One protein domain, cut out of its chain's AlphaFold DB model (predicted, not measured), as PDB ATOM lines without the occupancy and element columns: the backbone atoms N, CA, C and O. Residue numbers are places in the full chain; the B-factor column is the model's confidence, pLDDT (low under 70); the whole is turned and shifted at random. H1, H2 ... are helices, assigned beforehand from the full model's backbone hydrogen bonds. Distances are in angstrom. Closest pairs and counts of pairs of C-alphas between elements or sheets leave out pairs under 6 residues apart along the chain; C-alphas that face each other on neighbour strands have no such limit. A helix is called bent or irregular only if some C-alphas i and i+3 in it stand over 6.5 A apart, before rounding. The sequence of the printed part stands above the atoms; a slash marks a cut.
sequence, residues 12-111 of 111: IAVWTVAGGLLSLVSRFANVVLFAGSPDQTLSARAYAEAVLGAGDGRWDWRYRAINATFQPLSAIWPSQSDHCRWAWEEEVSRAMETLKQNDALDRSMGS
ATOM      1  N   ILE A  12      23.398  44.878 -38.587       63.69
ATOM      2  CA  ILE A  12      22.228  45.006 -37.703       63.69
ATOM      3  C   ILE A  12      20.936  44.986 -38.525       63.69
ATOM      4  O   ILE A  12      20.032  44.239 -38.189       63.69
ATOM      5  N   ALA A  13      20.859  45.734 -39.629       67.25
ATOM      6  CA  ALA A  13      19.684  45.729 -40.501       67.25
ATOM      7  C   ALA A  13      19.420  44.345 -41.118       67.25
ATOM      8  O   ALA A  13      18.290  43.866 -41.093       67.25
ATOM      9  N   VAL A  14      20.462  43.677 -41.623       67.19
ATOM     10  CA  VAL A  14      20.370  42.304 -42.141       67.19
ATOM     11  C   VAL A  14      19.922  41.337 -41.041       67.19
ATOM     12  O   VAL A  14      19.050  40.510 -41.287       67.19
ATOM     13  N   TRP A  15      20.446  41.482 -39.824       62.12
ATOM     14  CA  TRP A  15      20.048  40.691 -38.658       62.12
ATOM     15  C   TRP A  15      18.585  40.917 -38.276       62.12
ATOM     16  O   TRP A  15      17.863  39.947 -38.053       62.12
ATOM     17  N   THR A  16      18.118  42.166 -38.261       70.50
ATOM     18  CA  THR A  16      16.718  42.501 -37.972       70.50
ATOM     19  C   THR A  16      15.780  41.906 -39.020       70.50
ATOM     20  O   THR A  16      14.756  41.325 -38.666       70.50
ATOM     21  N   VAL A  17      16.131  41.997 -40.306       72.38
ATOM     22  CA  VAL A  17      15.319  41.438 -41.397       72.38
ATOM     23  C   VAL A  17      15.301  39.910 -41.350       72.38
ATOM     24  O   VAL A  17      14.233  39.311 -41.455       72.38
ATOM     25  N   ALA A  18      16.454  39.269 -41.140       71.50
ATOM     26  CA  ALA A  18      16.542  37.815 -41.022       71.50
ATOM     27  C   ALA A  18      15.747  37.291 -39.814       71.50
ATOM     28  O   ALA A  18      14.978  36.338 -39.951       71.50
ATOM     29  N   GLY A  19      15.863  37.948 -38.654       69.38
ATOM     30  CA  GLY A  19      15.074  37.626 -37.462       69.38
ATOM     31  C   GLY A  19      13.571  37.821 -37.682       69.38
ATOM     32  O   GLY A  19      12.773  36.971 -37.290       69.38
ATOM     33  N   GLY A  20      13.180  38.889 -38.384       71.19
ATOM     34  CA  GLY A  20      11.790  39.135 -38.774       71.19
ATOM     35  C   GLY A  20      11.223  38.052 -39.696       71.19
ATOM     36  O   GLY A  20      10.104  37.590 -39.480       71.19
ATOM     37  N   LEU A  21      12.000  37.588 -40.681       74.00
ATOM     38  CA  LEU A  21      11.607  36.491 -41.574       74.00
ATOM     39  C   LEU A  21      11.443  35.164 -40.822       74.00
ATOM     40  O   LEU A  21      10.452  34.467 -41.021       74.00
ATOM     41  N   LEU A  22      12.370  34.838 -39.918       72.94
ATOM     42  CA  LEU A  22      12.269  33.660 -39.048       72.94
ATOM     43  C   LEU A  22      11.028  33.722 -38.142       72.94
ATOM     44  O   LEU A  22      10.311  32.731 -38.004       72.94
ATOM     45  N   SER A  23      10.733  34.896 -37.579       69.75
ATOM     46  CA  SER A  23       9.528  35.131 -36.776       69.75
ATOM     47  C   SER A  23       8.244  34.956 -37.598       69.75
ATOM     48  O   SER A  23       7.310  34.296 -37.142       69.75
ATOM     49  N   LEU A  24       8.215  35.457 -38.839       75.12
ATOM     50  CA  LEU A  24       7.099  35.276 -39.775       75.12
ATOM     51  C   LEU A  24       6.857  33.805 -40.111       75.12
ATOM     52  O   LEU A  24       5.718  33.349 -40.045       75.12
ATOM     53  N   VAL A  25       7.913  33.047 -40.420       77.88
ATOM     54  CA  VAL A  25       7.806  31.602 -40.680       77.88
ATOM     55  C   VAL A  25       7.289  30.864 -39.443       77.88
ATOM     56  O   VAL A  25       6.432  29.989 -39.563       77.88
ATOM     57  N   SER A  26       7.741  31.246 -38.245       73.94
ATOM     58  CA  SER A  26       7.289  30.648 -36.983       73.94
ATOM     59  C   SER A  26       5.815  30.947 -36.674       73.94
ATOM     60  O   SER A  26       5.064  30.045 -36.300       73.94
ATOM     61  N   ARG A  27       5.359  32.187 -36.891       73.94
ATOM     62  CA  ARG A  27       3.941  32.576 -36.772       73.94
ATOM     63  C   ARG A  27       3.074  31.876 -37.814       73.94
ATOM     64  O   ARG A  27       2.014  31.353 -37.481       73.94
ATOM     65  N   PHE A  28       3.550  31.791 -39.055       75.44
ATOM     66  CA  PHE A  28       2.866  31.061 -40.121       75.44
ATOM     67  C   PHE A  28       2.699  29.579 -39.764       75.44
ATOM     68  O   PHE A  28       1.599  29.042 -39.869       75.44
ATOM     69  N   ALA A  29       3.751  28.930 -39.256       73.75
ATOM     70  CA  ALA A  29       3.676  27.553 -38.779       73.75
ATOM     71  C   ALA A  29       2.682  27.393 -37.612       73.75
ATOM     72  O   ALA A  29       1.920  26.428 -37.601       73.75
ATOM     73  N   ASN A  30       2.631  28.340 -36.664       73.75
ATOM     74  CA  ASN A  30       1.663  28.326 -35.560       73.75
ATOM     75  C   ASN A  30       0.207  28.393 -36.054       73.75
ATOM     76  O   ASN A  30      -0.641  27.618 -35.612       73.75
ATOM     77  N   VAL A  31      -0.079  29.285 -37.004       72.69
ATOM     78  CA  VAL A  31      -1.424  29.447 -37.574       72.69
ATOM     79  C   VAL A  31      -1.822  28.218 -38.393       72.69
ATOM     80  O   VAL A  31      -2.896  27.663 -38.188       72.69
ATOM     81  N   VAL A  32      -0.949  27.760 -39.294       74.44
ATOM     82  CA  VAL A  32      -1.276  26.703 -40.266       74.44
ATOM     83  C   VAL A  32      -1.317  25.314 -39.631       74.44
ATOM     84  O   VAL A  32      -2.193  24.521 -39.961       74.44
ATOM     85  N   LEU A  33      -0.383  25.000 -38.730       73.12
ATOM     86  CA  LEU A  33      -0.248  23.648 -38.174       73.12
ATOM     87  C   LEU A  33      -0.943  23.483 -36.818       73.12
ATOM     88  O   LEU A  33      -1.266  22.360 -36.434       73.12
ATOM     89  N   PHE A  34      -1.164  24.580 -36.087       69.75
ATOM     90  CA  PHE A  34      -1.648  24.538 -34.703       69.75
ATOM     91  C   PHE A  34      -2.861  25.436 -34.441       69.75
ATOM     92  O   PHE A  34      -3.255  25.587 -33.280       69.75
ATOM     93  N   ALA A  35      -3.448  26.027 -35.495       70.38
ATOM     94  CA  ALA A  35      -4.581  26.954 -35.412       70.38
ATOM     95  C   ALA A  35      -4.376  28.046 -34.341       70.38
ATOM     96  O   ALA A  35      -5.304  28.430 -33.632       70.38
ATOM     97  N   GLY A  36      -3.124  28.475 -34.150       62.16
ATOM     98  CA  GLY A  36      -2.756  29.485 -33.166       62.16
ATOM     99  C   GLY A  36      -3.011  30.902 -33.645       62.16
ATOM    100  O   GLY A  36      -3.255  31.142 -34.826       62.16
ATOM    101  N   SER A  37      -2.926  31.852 -32.714       72.88
ATOM    102  CA  SER A  37      -2.987  33.269 -33.061       72.88
ATOM    103  C   SER A  37      -1.810  33.651 -33.973       72.88
ATOM    104  O   SER A  37      -0.673  33.257 -33.684       72.88
ATOM    105  N   PRO A  38      -2.041  34.444 -35.038       70.75
ATOM    106  CA  PRO A  38      -0.972  34.975 -35.887       70.75
ATOM    107  C   PRO A  38      -0.028  35.920 -35.137       70.75
ATOM    108  O   PRO A  38       1.089  36.157 -35.596       70.75
ATOM    109  N   ASP A  39      -0.445  36.427 -33.975       68.81
ATOM    110  CA  ASP A  39       0.360  37.318 -33.146       68.81
ATOM    111  C   ASP A  39       1.384  36.578 -32.276       68.81
ATOM    112  O   ASP A  39       2.280  37.207 -31.716       68.81
ATOM    113  N   GLN A  40       1.320  35.250 -32.206       73.25
ATOM    114  CA  GLN A  40       2.183  34.447 -31.345       73.25
ATOM    115  C   GLN A  40       3.062  33.515 -32.180       73.25
ATOM    116  O   GLN A  40       2.574  32.811 -33.073       73.25
ATOM    117  N   THR A  41       4.365  33.483 -31.905       77.88
ATOM    118  CA  THR A  41       5.266  32.507 -32.530       77.88
ATOM    119  C   THR A  41       5.004  31.096 -32.003       77.88
ATOM    120  O   THR A  41       4.573  30.892 -30.863       77.88
ATOM    121  N   LEU A  42       5.296  30.087 -32.830       76.38
ATOM    122  CA  LEU A  42       5.137  28.685 -32.441       76.38
ATOM    123  C   LEU A  42       6.007  28.330 -31.225       76.38
ATOM    124  O   LEU A  42       5.564  27.595 -30.347       76.38
ATOM    125  N   SER A  43       7.222  28.881 -31.157       77.75
ATOM    126  CA  SER A  43       8.165  28.677 -30.051       77.75
ATOM    127  C   SER A  43       7.633  29.253 -28.731       77.75
ATOM    128  O   SER A  43       7.673  28.572 -27.707       77.75
ATOM    129  N   ALA A  44       7.072  30.468 -28.763       73.31
ATOM    130  CA  ALA A  44       6.476  31.108 -27.593       73.31
ATOM    131  C   ALA A  44       5.239  30.342 -27.099       73.31
ATOM    132  O   ALA A  44       5.086  30.109 -25.900       73.31
ATOM    133  N   ARG A  45       4.386  29.877 -28.020       77.06
ATOM    134  CA  ARG A  45       3.239  29.029 -27.673       77.06
ATOM    135  C   ARG A  45       3.665  27.683 -27.101       77.06
ATOM    136  O   ARG A  45       3.086  27.240 -26.117       77.06
ATOM    137  N   ALA A  46       4.677  27.045 -27.685       77.94
ATOM    138  CA  ALA A  46       5.178  25.768 -27.192       77.94
ATOM    139  C   ALA A  46       5.694  25.883 -25.751       77.94
ATOM    140  O   ALA A  46       5.404  25.003 -24.949       77.94
ATOM    141  N   TYR A  47       6.386  26.975 -25.402       79.06
ATOM    142  CA  TYR A  47       6.777  27.243 -24.015       79.06
ATOM    143  C   TYR A  47       5.565  27.509 -23.115       79.06
ATOM    144  O   TYR A  47       5.443  26.899 -22.056       79.06
ATOM    145  N   ALA A  48       4.643  28.378 -23.540       79.88
ATOM    146  CA  ALA A  48       3.455  28.701 -22.760       79.88
ATOM    147  C   ALA A  48       2.609  27.459 -22.458       79.88
ATOM    148  O   ALA A  48       2.227  27.253 -21.318       79.88
ATOM    149  N   GLU A  49       2.361  26.599 -23.440       78.62
ATOM    150  CA  GLU A  49       1.492  25.428 -23.281       78.62
ATOM    151  C   GLU A  49       2.195  24.263 -22.565       78.62
ATOM    152  O   GLU A  49       1.563  23.555 -21.782       78.62
ATOM    153  N   ALA A  50       3.497  24.056 -22.806       77.56
ATOM    154  CA  ALA A  50       4.254  22.971 -22.175       77.56
ATOM    155  C   ALA A  50       4.682  23.295 -20.734       77.56
ATOM    156  O   ALA A  50       4.681  22.404 -19.889       77.56
ATOM    157  N   VAL A  51       5.054  24.550 -20.450       76.94
ATOM    158  CA  VAL A  51       5.655  24.957 -19.166       76.94
ATOM    159  C   VAL A  51       4.683  25.738 -18.279       76.94
ATOM    160  O   VAL A  51       4.692  25.546 -17.066       76.94
ATOM    161  N   LEU A  52       3.860  26.625 -18.852       75.25
ATOM    162  CA  LEU A  52       2.926  27.476 -18.090       75.25
ATOM    163  C   LEU A  52       1.472  26.969 -18.123       75.25
ATOM    164  O   LEU A  52       0.670  27.344 -17.270       75.25
ATOM    165  N   GLY A  53       1.128  26.143 -19.109       68.06
ATOM    166  CA  GLY A  53      -0.183  25.536 -19.292       68.06
ATOM    167  C   GLY A  53      -0.398  24.336 -18.373       68.06
ATOM    168  O   GLY A  53       0.507  23.880 -17.679       68.06
ATOM    169  N   ALA A  54      -1.610  23.779 -18.390       58.81
ATOM    170  CA  ALA A  54      -2.027  22.673 -17.521       58.81
ATOM    171  C   ALA A  54      -1.371  21.304 -17.838       58.81
ATOM    172  O   ALA A  54      -1.911  20.266 -17.465       58.81
ATOM    173  N   GLY A  55      -0.215  21.279 -18.510       54.81
ATOM    174  CA  GLY A  55       0.546  20.053 -18.756       54.81
ATOM    175  C   GLY A  55      -0.104  19.124 -19.778       54.81
ATOM    176  O   GLY A  55      -0.109  17.905 -19.603       54.81
ATOM    177  N   ASP A  56      -0.655  19.678 -20.857       63.59
ATOM    178  CA  ASP A  56      -1.197  18.875 -21.948       63.59
ATOM    179  C   ASP A  56      -0.004  18.243 -22.694       63.59
ATOM    180  O   ASP A  56       0.627  18.877 -23.540       63.59
ATOM    181  N   GLY A  57       0.375  17.005 -22.341       64.38
ATOM    182  CA  GLY A  57       1.642  16.348 -22.733       64.38
ATOM    183  C   GLY A  57       1.941  16.285 -24.244       64.38
ATOM    184  O   GLY A  57       3.046  15.947 -24.667       64.38
ATOM    185  N   ARG A  58       0.974  16.667 -25.084       74.69
ATOM    186  CA  ARG A  58       1.144  16.931 -26.519       74.69
ATOM    187  C   ARG A  58       2.034  18.139 -26.820       74.69
ATOM    188  O   ARG A  58       2.593  18.200 -27.910       74.69
ATOM    189  N   TRP A  59       2.144  19.110 -25.924       76.38
ATOM    190  CA  TRP A  59       3.010  20.273 -26.118       76.38
ATOM    191  C   TRP A  59       4.436  20.028 -25.643       76.38
ATOM    192  O   TRP A  59       5.360  20.605 -26.206       76.38
ATOM    193  N   ASP A  60       4.629  19.083 -24.726       77.31
ATOM    194  CA  ASP A  60       5.936  18.757 -24.157       77.31
ATOM    195  C   ASP A  60       6.907  18.198 -25.213       77.31
ATOM    196  O   ASP A  60       8.053  18.641 -25.338       77.31
ATOM    197  N   TRP A  61       6.430  17.284 -26.068       76.69
ATOM    198  CA  TRP A  61       7.244  16.767 -27.176       76.69
ATOM    199  C   TRP A  61       7.494  17.823 -28.259       76.69
ATOM    200  O   TRP A  61       8.567  17.834 -28.863       76.69
ATOM    201  N   ARG A  62       6.537  18.730 -28.494       76.38
ATOM    202  CA  ARG A  62       6.667  19.818 -29.478       76.38
ATOM    203  C   ARG A  62       7.683  20.848 -29.020       76.38
ATOM    204  O   ARG A  62       8.549  21.213 -29.804       76.38
ATOM    205  N   TYR A  63       7.624  21.246 -27.752       77.75
ATOM    206  CA  TYR A  63       8.615  22.102 -27.109       77.75
ATOM    207  C   TYR A  63      10.025  21.514 -27.265       77.75
ATOM    208  O   TYR A  63      10.919  22.192 -27.769       77.75
ATOM    209  N   ARG A  64      10.212  20.220 -26.960       76.69
ATOM    210  CA  ARG A  64      11.514  19.551 -27.133       76.69
ATOM    211  C   ARG A  64      11.961  19.488 -28.592       76.69
ATOM    212  O   ARG A  64      13.125  19.756 -28.870       76.69
ATOM    213  N   ALA A  65      11.064  19.156 -29.521       76.94
ATOM    214  CA  ALA A  65      11.385  19.071 -30.947       76.94
ATOM    215  C   ALA A  65      11.779  20.435 -31.535       76.94
ATOM    216  O   ALA A  65      12.758  20.536 -32.276       76.94
ATOM    217  N   ILE A  66      11.054  21.496 -31.171       74.75
ATOM    218  CA  ILE A  66      11.364  22.865 -31.587       74.75
ATOM    219  C   ILE A  66      12.710  23.278 -30.992       74.75
ATOM    220  O   ILE A  66      13.609  23.652 -31.740       74.75
ATOM    221  N   ASN A  67      12.907  23.125 -29.680       73.12
ATOM    222  CA  ASN A  67      14.166  23.497 -29.036       73.12
ATOM    223  C   ASN A  67      15.367  22.714 -29.615       73.12
ATOM    224  O   ASN A  67      16.428  23.289 -29.845       73.12
ATOM    225  N   ALA A  68      15.187  21.435 -29.969       72.25
ATOM    226  CA  ALA A  68      16.200  20.628 -30.653       72.25
ATOM    227  C   ALA A  68      16.487  21.093 -32.095       72.25
ATOM    228  O   ALA A  68      17.621  21.014 -32.555       72.25
ATOM    229  N   THR A  69      15.490  21.620 -32.809       71.75
ATOM    230  CA  THR A  69      15.687  22.177 -34.162       71.75
ATOM    231  C   THR A  69      16.511  23.468 -34.125       71.75
ATOM    232  O   THR A  69      17.251  23.757 -35.063       71.75
ATOM    233  N   PHE A  70      16.429  24.222 -33.024       68.44
ATOM    234  CA  PHE A  70      17.191  25.456 -32.806       68.44
ATOM    235  C   PHE A  70      18.499  25.253 -32.018       68.44
ATOM    236  O   PHE A  70      19.327  26.160 -31.973       68.44
ATOM    237  N   GLN A  71      18.757  24.055 -31.488       66.25
ATOM    238  CA  GLN A  71      20.035  23.684 -30.860       66.25
ATOM    239  C   GLN A  71      21.273  23.897 -31.760       66.25
ATOM    240  O   GLN A  71      22.296  24.377 -31.277       66.25
ATOM    241  N   PRO A  72      21.239  23.613 -33.076       62.34
ATOM    242  CA  PRO A  72      22.358  23.941 -33.962       62.34
ATOM    243  C   PRO A  72      22.629  25.451 -34.021       62.34
ATOM    244  O   PRO A  72      23.776  25.871 -34.167       62.34
ATOM    245  N   LEU A  73      21.587  26.278 -33.861       61.09
ATOM    246  CA  LEU A  73      21.717  27.731 -33.750       61.09
ATOM    247  C   LEU A  73      22.291  28.160 -32.391       61.09
ATOM    248  O   LEU A  73      22.984  29.176 -32.331       61.09
ATOM    249  N   SER A  74      22.072  27.391 -31.318       54.34
ATOM    250  CA  SER A  74      22.630  27.699 -29.992       54.34
ATOM    251  C   SER A  74      24.157  27.559 -29.938       54.34
ATOM    252  O   SER A  74      24.796  28.151 -29.072       54.34
ATOM    253  N   ALA A  75      24.768  26.836 -30.885       53.88
ATOM    254  CA  ALA A  75      26.224  26.805 -31.058       53.88
ATOM    255  C   ALA A  75      26.797  28.156 -31.534       53.88
ATOM    256  O   ALA A  75      27.957  28.465 -31.272       53.88
ATOM    257  N   ILE A  76      25.980  28.971 -32.211       58.12
ATOM    258  CA  ILE A  76      26.323  30.332 -32.649       58.12
ATOM    259  C   ILE A  76      25.804  31.368 -31.633       58.12
ATOM    260  O   ILE A  76      26.422  32.414 -31.443       58.12
ATOM    261  N   TRP A  77      24.712  31.055 -30.924       56.44
ATOM    262  CA  TRP A  77      24.103  31.878 -29.875       56.44
ATOM    263  C   TRP A  77      24.037  31.149 -28.520       56.44
ATOM    264  O   TRP A  77      23.025  30.520 -28.204       56.44
ATOM    265  N   PRO A  78      25.055  31.305 -27.652       54.19
ATOM    266  CA  PRO A  78      25.092  30.659 -26.337       54.19
ATOM    267  C   PRO A  78      23.950  31.080 -25.397       54.19
ATOM    268  O   PRO A  78      23.640  30.365 -24.450       54.19
ATOM    269  N   SER A  79      23.311  32.233 -25.644       53.88
ATOM    270  CA  SER A  79      22.179  32.723 -24.842       53.88
ATOM    271  C   SER A  79      20.830  32.090 -25.212       53.88
ATOM    272  O   SER A  79      19.829  32.414 -24.583       53.88
ATOM    273  N   GLN A  80      20.783  31.230 -26.234       57.50
ATOM    274  CA  GLN A  80      19.578  30.542 -26.723       57.50
ATOM    275  C   GLN A  80      19.530  29.084 -26.223       57.50
ATOM    276  O   GLN A  80      19.136  28.185 -26.960       57.50
ATOM    277  N   SER A  81      19.979  28.813 -24.991       62.72
ATOM    278  CA  SER A  81      19.949  27.458 -24.409       62.72
ATOM    279  C   SER A  81      18.525  26.900 -24.272       62.72
ATOM    280  O   SER A  81      18.324  25.687 -24.334       62.72
ATOM    281  N   ASP A  82      17.536  27.787 -24.151       71.81
ATOM    282  CA  ASP A  82      16.117  27.481 -24.291       71.81
ATOM    283  C   ASP A  82      15.467  28.500 -25.238       71.81
ATOM    284  O   ASP A  82      15.025  29.579 -24.831       71.81
ATOM    285  N   HIS A  83      15.455  28.161 -26.529       74.56
ATOM    286  CA  HIS A  83      14.945  29.023 -27.594       74.56
ATOM    287  C   HIS A  83      13.459  29.354 -27.405       74.56
ATOM    288  O   HIS A  83      13.019  30.472 -27.677       74.56
ATOM    289  N   CYS A  84      12.676  28.390 -26.918       75.31
ATOM    290  CA  CYS A  84      11.242  28.575 -26.722       75.31
ATOM    291  C   CYS A  84      10.960  29.511 -25.541       75.31
ATOM    292  O   CYS A  84      10.112  30.396 -25.659       75.31
ATOM    293  N   ARG A  85      11.714  29.377 -24.440       79.56
ATOM    294  CA  ARG A  85      11.647  30.312 -23.307       79.56
ATOM    295  C   ARG A  85      12.036  31.726 -23.715       79.56
ATOM    296  O   ARG A  85      11.322  32.669 -23.391       79.56
ATOM    297  N   TRP A  86      13.138  31.870 -24.446       79.06
ATOM    298  CA  TRP A  86      13.604  33.173 -24.911       79.06
ATOM    299  C   TRP A  86      12.570  33.863 -25.815       79.06
ATOM    300  O   TRP A  86      12.272  35.038 -25.614       79.06
ATOM    301  N   ALA A  87      11.964  33.124 -26.754       76.75
ATOM    302  CA  ALA A  87      10.917  33.655 -27.628       76.75
ATOM    303  C   ALA A  87       9.680  34.119 -26.839       76.75
ATOM    304  O   ALA A  87       9.123  35.178 -27.126       76.75
ATOM    305  N   TRP A  88       9.270  33.354 -25.823       80.50
ATOM    306  CA  TRP A  88       8.179  33.747 -24.932       80.50
ATOM    307  C   TRP A  88       8.502  35.025 -24.146       80.50
ATOM    308  O   TRP A  88       7.688  35.946 -24.107       80.50
ATOM    309  N   GLU A  89       9.690  35.112 -23.546       81.38
ATOM    310  CA  GLU A  89      10.115  36.288 -22.774       81.38
ATOM    311  C   GLU A  89      10.195  37.553 -23.638       81.38
ATOM    312  O   GLU A  89       9.767  38.624 -23.202       81.38
ATOM    313  N   GLU A  90      10.692  37.438 -24.873       80.81
ATOM    314  CA  GLU A  90      10.750  38.564 -25.804       80.81
ATOM    315  C   GLU A  90       9.347  39.059 -26.193       80.81
ATOM    316  O   GLU A  90       9.092  40.267 -26.182       80.81
ATOM    317  N   GLU A  91       8.413  38.147 -26.486       78.88
ATOM    318  CA  GLU A  91       7.023  38.505 -26.792       78.88
ATOM    319  C   GLU A  91       6.329  39.178 -25.601       78.88
ATOM    320  O   GLU A  91       5.699  40.226 -25.770       78.88
ATOM    321  N   VAL A  92       6.498  38.640 -24.388       81.62
ATOM    322  CA  VAL A  92       5.952  39.238 -23.159       81.62
ATOM    323  C   VAL A  92       6.533  40.631 -22.930       81.62
ATOM    324  O   VAL A  92       5.782  41.566 -22.649       81.62
ATOM    325  N   SER A  93       7.845  40.809 -23.101       81.69
ATOM    326  CA  SER A  93       8.491  42.114 -22.937       81.69
ATOM    327  C   SER A  93       7.929  43.152 -23.914       81.69
ATOM    328  O   SER A  93       7.597  44.265 -23.503       81.69
ATOM    329  N   ARG A  94       7.746  42.789 -25.191       77.94
ATOM    330  CA  ARG A  94       7.152  43.683 -26.204       77.94
ATOM    331  C   ARG A  94       5.692  44.024 -25.900       77.94
ATOM    332  O   ARG A  94       5.280  45.178 -26.040       77.94
ATOM    333  N   ALA A  95       4.905  43.042 -25.460       79.94
ATOM    334  CA  ALA A  95       3.519  43.269 -25.059       79.94
ATOM    335  C   ALA A  95       3.439  44.211 -23.845       79.94
ATOM    336  O   ALA A  95       2.638  45.144 -23.834       79.94
ATOM    337  N   MET A  96       4.317  44.028 -22.853       81.00
ATOM    338  CA  MET A  96       4.412  44.910 -21.687       81.00
ATOM    339  C   MET A  96       4.804  46.342 -22.065       81.00
ATOM    340  O   MET A  96       4.254  47.285 -21.502       81.00
ATOM    341  N   GLU A  97       5.735  46.530 -23.000       80.69
ATOM    342  CA  GLU A  97       6.081  47.864 -23.512       80.69
ATOM    343  C   GLU A  97       4.890  48.537 -24.201       80.69
ATOM    344  O   GLU A  97       4.608  49.703 -23.928       80.69
ATOM    345  N   THR A  98       4.145  47.788 -25.015       80.44
ATOM    346  CA  THR A  98       2.938  48.288 -25.691       80.44
ATOM    347  C   THR A  98       1.867  48.705 -24.678       80.44
ATOM    348  O   THR A  98       1.290  49.783 -24.786       80.44
ATOM    349  N   LEU A  99       1.641  47.899 -23.635       81.75
ATOM    350  CA  LEU A  99       0.690  48.226 -22.568       81.75
ATOM    351  C   LEU A  99       1.099  49.478 -21.782       81.75
ATOM    352  O   LEU A  99       0.246  50.306 -21.478       81.75
ATOM    353  N   LYS A 100       2.397  49.657 -21.496       81.62
ATOM    354  CA  LYS A 100       2.909  50.878 -20.849       81.62
ATOM    355  C   LYS A 100       2.675  52.122 -21.705       81.62
ATOM    356  O   LYS A 100       2.362  53.177 -21.164       81.62
ATOM    357  N   GLN A 101       2.835  52.011 -23.023       81.88
ATOM    358  CA  GLN A 101       2.562  53.114 -23.948       81.88
ATOM    359  C   GLN A 101       1.068  53.452 -23.999       81.88
ATOM    360  O   GLN A 101       0.722  54.630 -23.957       81.88
ATOM    361  N   ASN A 102       0.191  52.445 -24.010       79.06
ATOM    362  CA  ASN A 102      -1.259  52.654 -23.970       79.06
ATOM    363  C   ASN A 102      -1.713  53.316 -22.660       79.06
ATOM    364  O   ASN A 102      -2.447  54.295 -22.700       79.06
ATOM    365  N   ASP A 103      -1.216  52.860 -21.509       83.62
ATOM    366  CA  ASP A 103      -1.505  53.478 -20.205       83.62
ATOM    367  C   ASP A 103      -0.989  54.931 -20.128       83.62
ATOM    368  O   ASP A 103      -1.647  55.807 -19.570       83.62
ATOM    369  N   ALA A 104       0.159  55.231 -20.747       80.38
ATOM    370  CA  ALA A 104       0.643  56.605 -20.869       80.38
ATOM    371  C   ALA A 104      -0.259  57.476 -21.767       80.38
ATOM    372  O   ALA A 104      -0.504  58.638 -21.434       80.38
ATOM    373  N   LEU A 105      -0.767  56.927 -22.877       81.69
ATOM    374  CA  LEU A 105      -1.712  57.609 -23.765       81.69
ATOM    375  C   LEU A 105      -3.043  57.892 -23.061       81.69
ATOM    376  O   LEU A 105      -3.479  59.042 -23.067       81.69
ATOM    377  N   ASP A 106      -3.628  56.901 -22.388       83.94
ATOM    378  CA  ASP A 106      -4.884  57.048 -21.641       83.94
ATOM    379  C   ASP A 106      -4.778  58.153 -20.582       83.94
ATOM    380  O   ASP A 106      -5.655  59.012 -20.474       83.94
ATOM    381  N   ARG A 107      -3.657  58.209 -19.852       79.81
ATOM    382  CA  ARG A 107      -3.391  59.290 -18.888       79.81
ATOM    383  C   ARG A 107      -3.242  60.663 -19.542       79.81
ATOM    384  O   ARG A 107      -3.576  61.657 -18.909       79.81
ATOM    385  N   SER A 108      -2.737  60.735 -20.775       76.88
ATOM    386  CA  SER A 108      -2.591  61.998 -21.513       76.88
ATOM    387  C   SER A 108      -3.879  62.477 -22.190       76.88
ATOM    388  O   SER A 108      -4.019  63.668 -22.445       76.88
ATOM    389  N   MET A 109      -4.818  61.570 -22.476       74.25
ATOM    390  CA  MET A 109      -6.125  61.885 -23.070       74.25
ATOM    391  C   MET A 109      -7.204  62.171 -22.014       74.25
ATOM    392  O   MET A 109      -8.246  62.731 -22.340       74.25
ATOM    393  N   GLY A 110      -6.959  61.784 -20.760       64.75
ATOM    394  CA  GLY A 110      -7.843  62.002 -19.615       64.75
ATOM    395  C   GLY A 110      -7.651  63.326 -18.857       64.75
ATOM    396  O   GLY A 110      -8.121  63.403 -17.722       64.75
ATOM    397  N   SER A 111      -6.966  64.335 -19.425       50.03
ATOM    398  CA  SER A 111      -6.802  65.680 -18.827       50.03
ATOM    399  C   SER A 111      -7.574  66.763 -19.567       50.03
ATOM    400  O   SER A 111      -7.334  66.884 -20.791       50.03
TER     401      SER A 111
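AT A GLANCE: This is residues 12 to 111 of the 111 residues of an uncharacterized protein of Rhodovulum sp. BSW8 (UniProt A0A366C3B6). Four helices make a small body around short H2, on which residues 26 to 30 of H1, H3 and residues 83 to 91 of H4 pack; residues 93 to 111, of which 93 to 109 belong to H4, stick out as a long arm. Residues 12 to 21 of H1 stick out as another arm. The printed part has 100 residues with four named helices, H1 to H4 in order, and no named strand: all helix. The whole is loose, with a radius of gyration of the C-alphas of 15.8 A and spans of 52 by 38 by 25 A.

IN THESE COORDINATES: Find C-alpha 12 at (22.228, 45.006, -37.703); from there H1 runs 31.6 A to residue 34. H2 is residues 42 to 52, 14.6 A. H3, residues 58 to 74, 24.3 A, has a kink of 27 degrees near residue 68 and is only just irregular, C-alphas 69 and 72 being 6.9 A apart. H4, residues 83 to 109, runs 39.3 A to C-alpha 109 at (-6.125, 61.885, -23.070).

HOW THE PARTS SIT: Begin at the hub, H2, which touches three helices. H1 touches it with residues 26 to 30 alone, at a steep tilt of 65 degrees; the closest C-alphas, of Asn 30 and Leu 42, are 4.7 A apart. H3 touches H2 at a steep tilt of 54 degrees, opposite ways, closest at the C-alphas of Ala 50 and Trp 59, 4.9 A. H4 touches H2 with residues 83 to 91 alone, about perpendicular at 87 degrees; look at the C-alphas of Ala 44 and Trp 88, the closest, 4.1 A apart. Residues 63 to 70 of H3 touch residues 83 to 84 of H4, the closest C-alphas, of Asn 67 and His 83, being 5.8 A apart. H1 is apart from H3 and H4. Helix packing is mostly crossed. In H1, H2 and H4 every O i to N i+4 pair is within hydrogen-bond range, in H3 10 of 13.

THE WHOLE: The C-alphas of Pro 72 and Ser 111 are farthest apart, 53.1 A. The printed part has no cut and no long link. Mean pLDDT of the printed part is 72.6, with low confidence for instance at residues 70 to 81.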